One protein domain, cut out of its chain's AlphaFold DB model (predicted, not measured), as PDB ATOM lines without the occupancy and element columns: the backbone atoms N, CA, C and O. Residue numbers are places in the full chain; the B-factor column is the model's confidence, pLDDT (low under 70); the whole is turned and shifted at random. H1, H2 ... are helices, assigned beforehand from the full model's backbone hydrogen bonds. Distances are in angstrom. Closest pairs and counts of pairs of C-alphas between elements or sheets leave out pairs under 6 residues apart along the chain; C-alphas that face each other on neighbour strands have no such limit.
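What this domain is: This is residues 22 to 71 of the 71 residues of an uncharacterized protein of Gluconobacter frateurii M-2 (UniProt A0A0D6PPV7). Two helices, a short H1 and a longer H2, form a narrow, open V with its corner at their tight link, and the stretch of residues 22 to 31, with no named element, runs from beside the far end of H2 across to the start of H1, so that the outline is a flat, loose triangle. The printed part has 50 residues, with two named helices in the order H1, H2 and no named strand; the class is all helix. The whole is loose, with a radius of gyration of the C-alphas of 13.0 A, and flat, spanning 39 by 23 by 11 A.

How they stand to each other: After residues 22 to 31, H1, residues 32 to 44, leads by a tight link of 3 residues into H2, residues 48 to 69. H1 and H2 are close but not clearly touching, with 2 pairs of C-alphas within 8 A; the closest C-alphas, those of Leu 42 and His 51, are 6.8 A apart. They run opposite ways at a shallow tilt of 26 degrees. Their centres are 15.8 A apart. In H1 and H2 every O i to N i+4 pair is within hydrogen-bond range.

Where its parts are: The printed part begins with C-alpha 22 at (-33.502, 5.953, -21.502). H1 begins with C-alpha 32 at (-15.187, -14.293, -9.651) and is 18.8 A from first to last C-alpha. H2, the longest helix with 22 residues, is 31.7 A long in the same measure and ends with C-alpha 69 at (-32.457, -6.165, -20.038).

The domain as a whole: The two C-alphas farthest apart, those of Lys 46 and Gln 71, are 39.3 A apart, while the C-alphas of His 22 and Gln 71 are 8.9 A apart. Residues 30 to 37, of which 32 to 37 belong to H1, and residues 44 to 49 stand free. The printed part has no cut and ends at residue 71, the chain's last residue. The mean pLDDT of the printed part is 84.9; residue 22 and residues 70 to 71 are under 70.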
ATOM      1  N   HIS A  22     -33.706   6.824 -22.647       66.25
ATOM      2  CA  HIS A  22     -33.502   5.953 -21.502       66.25
ATOM      3  C   HIS A  22     -32.038   5.511 -21.512       66.25
ATOM      4  O   HIS A  22     -31.669   4.526 -22.143       66.25
ATOM      5  N   VAL A  23     -31.182   6.289 -20.851       76.56
ATOM      6  CA  VAL A  23     -29.780   5.927 -20.650       76.56
ATOM      7  C   VAL A  23     -29.717   5.006 -19.441       76.56
ATOM      8  O   VAL A  23     -29.803   5.453 -18.297       76.56
ATOM      9  N   CYS A  24     -29.586   3.708 -19.695       83.12
ATOM     10  CA  CYS A  24     -29.315   2.750 -18.636       83.12
ATOM     11  C   CYS A  24     -27.843   2.856 -18.209       83.12
ATOM     12  O   CYS A  24     -26.954   2.816 -19.064       83.12
ATOM     13  N   PRO A  25     -27.548   2.979 -16.905       81.88
ATOM     14  CA  PRO A  25     -26.172   3.002 -16.437       81.88
ATOM     15  C   PRO A  25     -25.478   1.680 -16.763       81.88
ATOM     16  O   PRO A  25     -26.071   0.607 -16.641       81.88
ATOM     17  N   LEU A  26     -24.213   1.758 -17.180       82.75
ATOM     18  CA  LEU A  26     -23.402   0.582 -17.469       82.75
ATOM     19  C   LEU A  26     -23.005  -0.103 -16.156       82.75
ATOM     20  O   LEU A  26     -22.479   0.536 -15.247       82.75
ATOM     21  N   VAL A  27     -23.219  -1.413 -16.073       82.56
ATOM     22  CA  VAL A  27     -22.799  -2.235 -14.933       82.56
ATOM     23  C   VAL A  27     -21.694  -3.138 -15.426       82.56
ATOM     24  O   VAL A  27     -21.931  -4.020 -16.247       82.56
ATOM     25  N   VAL A  28     -20.485  -2.924 -14.919       82.12
ATOM     26  CA  VAL A  28     -19.373  -3.830 -15.195       82.12
ATOM     27  C   VAL A  28     -19.543  -5.068 -14.307       82.12
ATOM     28  O   VAL A  28     -19.657  -4.912 -13.083       82.12
ATOM     29  N   PRO A  29     -19.608  -6.282 -14.884       79.75
ATOM     30  CA  PRO A  29     -19.665  -7.502 -14.097       79.75
ATOM     31  C   PRO A  29     -18.349  -7.684 -13.341       79.75
ATOM     32  O   PRO A  29     -17.269  -7.520 -13.905       79.75
ATOM     33  N   TRP A  30     -18.441  -8.031 -12.061       80.38
ATOM     34  CA  TRP A  30     -17.261  -8.404 -11.290       80.38
ATOM     35  C   TRP A  30     -16.745  -9.766 -11.723       80.38
ATOM     36  O   TRP A  30     -17.530 -10.692 -11.954       80.38
ATOM     37  N   SER A  31     -15.420  -9.900 -11.762       87.44
ATOM     38  CA  SER A  31     -14.805 -11.213 -11.883       87.44
ATOM     39  C   SER A  31     -15.153 -12.072 -10.657       87.44
ATOM     40  O   SER A  31     -15.568 -11.571  -9.604       87.44
ATOM     41  N   ALA A  32     -14.999 -13.390 -10.785       87.81
ATOM     42  CA  ALA A  32     -15.187 -14.293  -9.651       87.81
ATOM     43  C   ALA A  32     -14.185 -13.999  -8.516       87.81
ATOM     44  O   ALA A  32     -14.525 -14.137  -7.338       87.81
ATOM     45  N   ASP A  33     -12.977 -13.551  -8.863       92.44
ATOM     46  CA  ASP A  33     -11.929 -13.221  -7.898       92.44
ATOM     47  C   ASP A  33     -12.255 -11.947  -7.114       92.44
ATOM     48  O   ASP A  33     -12.110 -11.940  -5.891       92.44
ATOM     49  N   ASP A  34     -12.789 -10.916  -7.776       87.88
ATOM     50  CA  ASP A  34     -13.201  -9.669  -7.116       87.88
ATOM     51  C   ASP A  34     -14.338  -9.912  -6.117       87.88
ATOM     52  O   ASP A  34     -14.301  -9.422  -4.990       87.88
ATOM     53  N   GLN A  35     -15.320 -10.740  -6.493       86.56
ATOM     54  CA  GLN A  35     -16.414 -11.133  -5.596       86.56
ATOM     55  C   GLN A  35     -15.891 -11.856  -4.353       86.56
ATOM     56  O   GLN A  35     -16.327 -11.588  -3.231       86.56
ATOM     57  N   LYS A  36     -14.924 -12.758  -4.540       90.69
ATOM     58  CA  LYS A  36     -14.319 -13.511  -3.442       90.69
ATOM     59  C   LYS A  36     -13.463 -12.623  -2.540       90.69
ATOM     60  O   LYS A  36     -13.477 -12.803  -1.323       90.69
ATOM     61  N   ALA A  37     -12.719 -11.683  -3.116       90.81
ATOM     62  CA  ALA A  37     -11.931 -10.713  -2.367       90.81
ATOM     63  C   ALA A  37     -12.834  -9.796  -1.530       90.81
ATOM     64  O   ALA A  37     -12.574  -9.611  -0.342       90.81
ATOM     65  N   LEU A  38     -13.929  -9.304  -2.115       87.31
ATOM     66  CA  LEU A  38     -14.897  -8.461  -1.421       87.31
ATOM     67  C   LEU A  38     -15.588  -9.197  -0.269       87.31
ATOM     68  O   LEU A  38     -15.672  -8.650   0.825       87.31
ATOM     69  N   SER A  39     -16.032 -10.441  -0.477       86.75
ATOM     70  CA  SER A  39     -16.627 -11.256   0.596       86.75
ATOM     71  C   SER A  39     -15.673 -11.410   1.781       86.75
ATOM     72  O   SER A  39     -16.071 -11.173   2.916       86.75
ATOM     73  N   ARG A  40     -14.398 -11.725   1.524       91.00
ATOM     74  CA  ARG A  40     -13.390 -11.841   2.590       91.00
ATOM     75  C   ARG A  40     -13.156 -10.521   3.319       91.00
ATOM     76  O   ARG A  40     -12.951 -10.533   4.528       91.00
ATOM     77  N   ALA A  41     -13.150  -9.407   2.588       88.00
ATOM     78  CA  ALA A  41     -12.992  -8.085   3.178       88.00
ATOM     79  C   ALA A  41     -14.181  -7.740   4.086       88.00
ATOM     80  O   ALA A  41     -13.969  -7.283   5.202       88.00
ATOM     81  N   LEU A  42     -15.409  -8.033   3.651       88.75
ATOM     82  CA  LEU A  42     -16.622  -7.774   4.430       88.75
ATOM     83  C   LEU A  42     -16.754  -8.677   5.654       88.75
ATOM     84  O   LEU A  42     -17.189  -8.203   6.695       88.75
ATOM     85  N   ASP A  43     -16.341  -9.940   5.563       89.00
ATOM     86  CA  ASP A  43     -16.319 -10.840   6.724       89.00
ATOM     87  C   ASP A  43     -15.330 -10.362   7.803       89.00
ATOM     88  O   ASP A  43     -15.553 -10.561   8.998       89.00
ATOM     89  N   ALA A  44     -14.221  -9.741   7.388       91.44
ATOM     90  CA  ALA A  44     -13.217  -9.187   8.293       91.44
ATOM     91  C   ALA A  44     -13.607  -7.807   8.858       91.44
ATOM     92  O   ALA A  44     -13.119  -7.418   9.923       91.44
ATOM     93  N   ASP A  45     -14.470  -7.074   8.156       89.44
ATOM     94  CA  ASP A  45     -14.888  -5.719   8.494       89.44
ATOM     95  C   ASP A  45     -16.122  -5.721   9.419       89.44
ATOM     96  O   ASP A  45     -17.099  -6.431   9.185       89.44
ATOM     97  N   LYS A  46     -16.088  -4.926  10.497       88.12
ATOM     98  CA  LYS A  46     -17.186  -4.824  11.482       88.12
ATOM     99  C   LYS A  46     -18.007  -3.540  11.357       88.12
ATOM    100  O   LYS A  46     -18.898  -3.307  12.177       88.12
ATOM    101  N   ASP A  47     -17.702  -2.688  10.386       93.31
ATOM    102  CA  ASP A  47     -18.400  -1.432  10.177       93.31
ATOM    103  C   ASP A  47     -19.710  -1.653   9.411       93.31
ATOM    104  O   ASP A  47     -19.761  -1.854   8.197       93.31
ATOM    105  N   HIS A  48     -20.813  -1.546  10.143       87.31
ATOM    106  CA  HIS A  48     -22.171  -1.593   9.610       87.31
ATOM    107  C   HIS A  48     -22.435  -0.631   8.436       87.31
ATOM    108  O   HIS A  48     -23.289  -0.930   7.598       87.31
ATOM    109  N   LEU A  49     -21.730   0.502   8.342       91.12
ATOM    110  CA  LEU A  49     -21.891   1.443   7.231       91.12
ATOM    111  C   LEU A  49     -21.322   0.882   5.925       91.12
ATOM    112  O   LEU A  49     -21.937   1.055   4.874       91.12
ATOM    113  N   ILE A  50     -20.200   0.162   5.991       87.94
ATOM    114  CA  ILE A  50     -19.582  -0.485   4.826       87.94
ATOM    115  C   ILE A  50     -20.474  -1.617   4.317       87.94
ATOM    116  O   ILE A  50     -20.765  -1.692   3.123       87.94
ATOM    117  N   HIS A  51     -20.990  -2.446   5.227       89.19
ATOM    118  CA  HIS A  51     -21.929  -3.522   4.890       89.19
ATOM    119  C   HIS A  51     -23.196  -2.980   4.219       89.19
ATOM    120  O   HIS A  51     -23.635  -3.504   3.192       89.19
ATOM    121  N   ARG A  52     -23.749  -1.880   4.747       90.69
ATOM    122  CA  ARG A  52     -24.906  -1.201   4.156       90.69
ATOM    123  C   ARG A  52     -24.597  -0.633   2.770       90.69
ATOM    124  O   ARG A  52     -25.387  -0.840   1.854       90.69
ATOM    125  N   ALA A  53     -23.464   0.046   2.601       87.31
ATOM    126  CA  ALA A  53     -23.073   0.625   1.317       87.31
ATOM    127  C   ALA A  53     -22.921  -0.449   0.229       87.31
ATOM    128  O   ALA A  53     -23.387  -0.260  -0.894       87.31
ATOM    129  N   VAL A  54     -22.339  -1.607   0.561       88.50
ATOM    130  CA  VAL A  54     -22.244  -2.734  -0.380       88.50
ATOM    131  C   VAL A  54     -23.623  -3.296  -0.731       88.50
ATOM    132  O   VAL A  54     -23.876  -3.619  -1.892       88.50
ATOM    133  N   GLN A  55     -24.537  -3.395   0.235       87.94
ATOM    134  CA  GLN A  55     -25.904  -3.842  -0.031       87.94
ATOM    135  C   GLN A  55     -26.657  -2.872  -0.959       87.94
ATOM    136  O   GLN A  55     -27.352  -3.309  -1.881       87.94
ATOM    137  N   GLU A  56     -26.502  -1.565  -0.744       89.25
ATOM    138  CA  GLU A  56     -27.081  -0.519  -1.593       89.25
ATOM    139  C   GLU A  56     -26.487  -0.556  -3.016       89.25
ATOM    140  O   GLU A  56     -27.246  -0.518  -3.987       89.25
ATOM    141  N   ASP A  57     -25.168  -0.742  -3.163       87.94
ATOM    142  CA  ASP A  57     -24.508  -0.936  -4.466       87.94
ATOM    143  C   ASP A  57     -25.027  -2.190  -5.188       87.94
ATOM    144  O   ASP A  57     -25.360  -2.141  -6.376       87.94
ATOM    145  N   ALA A  58     -25.191  -3.311  -4.478       86.56
ATOM    146  CA  ALA A  58     -25.759  -4.532  -5.049       86.56
ATOM    147  C   ALA A  58     -27.189  -4.312  -5.576       86.56
ATOM    148  O   ALA A  58     -27.522  -4.769  -6.678       86.56
ATOM    149  N   GLY A  59     -28.017  -3.575  -4.826       85.38
ATOM    150  CA  GLY A  59     -29.360  -3.166  -5.240       85.38
ATOM    151  C   GLY A  59     -29.341  -2.265  -6.478       85.38
ATOM    152  O   GLY A  59     -30.063  -2.528  -7.443       85.38
ATOM    153  N   PHE A  60     -28.459  -1.262  -6.503       86.38
ATOM    154  CA  PHE A  60     -28.275  -0.381  -7.658       86.38
ATOM    155  C   PHE A  60     -27.859  -1.161  -8.912       86.38
ATOM    156  O   PHE A  60     -28.446  -0.990  -9.981       86.38
ATOM    157  N   ARG A  61     -26.905  -2.092  -8.789       86.88
ATOM    158  CA  ARG A  61     -26.473  -2.960  -9.898       86.88
ATOM    159  C   ARG A  61     -27.574  -3.891 -10.386       86.88
ATOM    160  O   ARG A  61     -27.595  -4.230 -11.568       86.88
ATOM    161  N   ALA A  62     -28.448  -4.374  -9.502       86.44
ATOM    162  CA  ALA A  62     -29.595  -5.193  -9.893       86.44
ATOM    163  C   ALA A  62     -30.616  -4.368 -10.689       86.44
ATOM    164  O   ALA A  62     -31.039  -4.796 -11.763       86.44
ATOM    165  N   TRP A  63     -30.935  -3.159 -10.219       85.94
ATOM    166  CA  TRP A  63     -31.787  -2.217 -10.945       85.94
ATOM    167  C   TRP A  63     -31.206  -1.859 -12.321       85.94
ATOM    168  O   TRP A  63     -31.904  -1.953 -13.329       85.94
ATOM    169  N   ALA A  64     -29.915  -1.528 -12.387       86.75
ATOM    170  CA  ALA A  64     -29.255  -1.145 -13.630       86.75
ATOM    171  C   ALA A  64     -29.192  -2.304 -14.646       86.75
ATOM    172  O   ALA A  64     -29.423  -2.086 -15.834       86.75
ATOM    173  N   ARG A  65     -28.991  -3.552 -14.192       85.62
ATOM    174  CA  ARG A  65     -29.143  -4.751 -15.043       85.62
ATOM    175  C   ARG A  65     -30.575  -4.924 -15.552       85.62
ATOM    176  O   ARG A  65     -30.761  -5.255 -16.717       85.62
ATOM    177  N   GLY A  66     -31.576  -4.675 -14.707       85.81
ATOM    178  CA  GLY A  66     -32.985  -4.683 -15.110       85.81
ATOM    179  C   GLY A  66     -33.293  -3.636 -16.183       85.81
ATOM    180  O   GLY A  66     -33.974  -3.946 -17.153       85.81
ATOM    181  N   CYS A  67     -32.720  -2.435 -16.062       84.19
ATOM    182  CA  CYS A  67     -32.799  -1.400 -17.095       84.19
ATOM    183  C   CYS A  67     -32.203  -1.899 -18.423       84.19
ATOM    184  O   CYS A  67     -32.849  -1.812 -19.460       84.19
ATOM    185  N   GLN A  68     -31.002  -2.489 -18.384       81.50
ATOM    186  CA  GLN A  68     -30.301  -2.991 -19.573       81.50
ATOM    187  C   GLN A  68     -30.945  -4.221 -20.232       81.50
ATOM    188  O   GLN A  68     -30.656  -4.493 -21.393       81.50
ATOM    189  N   GLY A  69     -31.745  -4.999 -19.502       75.31
ATOM    190  CA  GLY A  69     -32.457  -6.165 -20.038       75.31
ATOM    191  C   GLY A  69     -33.884  -5.871 -20.513       75.31
ATOM    192  O   GLY A  69     -34.512  -6.754 -21.087       75.31
ATOM    193  N   ALA A  70     -34.406  -4.669 -20.242       59.03
ATOM    194  CA  ALA A  70     -35.741  -4.217 -20.653       59.03
ATOM    195  C   ALA A  70     -35.735  -3.375 -21.948       59.03
ATOM    196  O   ALA A  70     -36.793  -2.921 -22.388       59.03
ATOM    197  N   GLN A  71     -34.550  -3.158 -22.517       49.97
ATOM    198  CA  GLN A  71     -34.278  -2.554 -23.828       49.97
ATOM    199  C   GLN A  71     -34.152  -3.653 -24.889       49.97
ATOM    200  O   GLN A  71     -34.567  -3.389 -26.038       49.97
TER     201      GLN A  71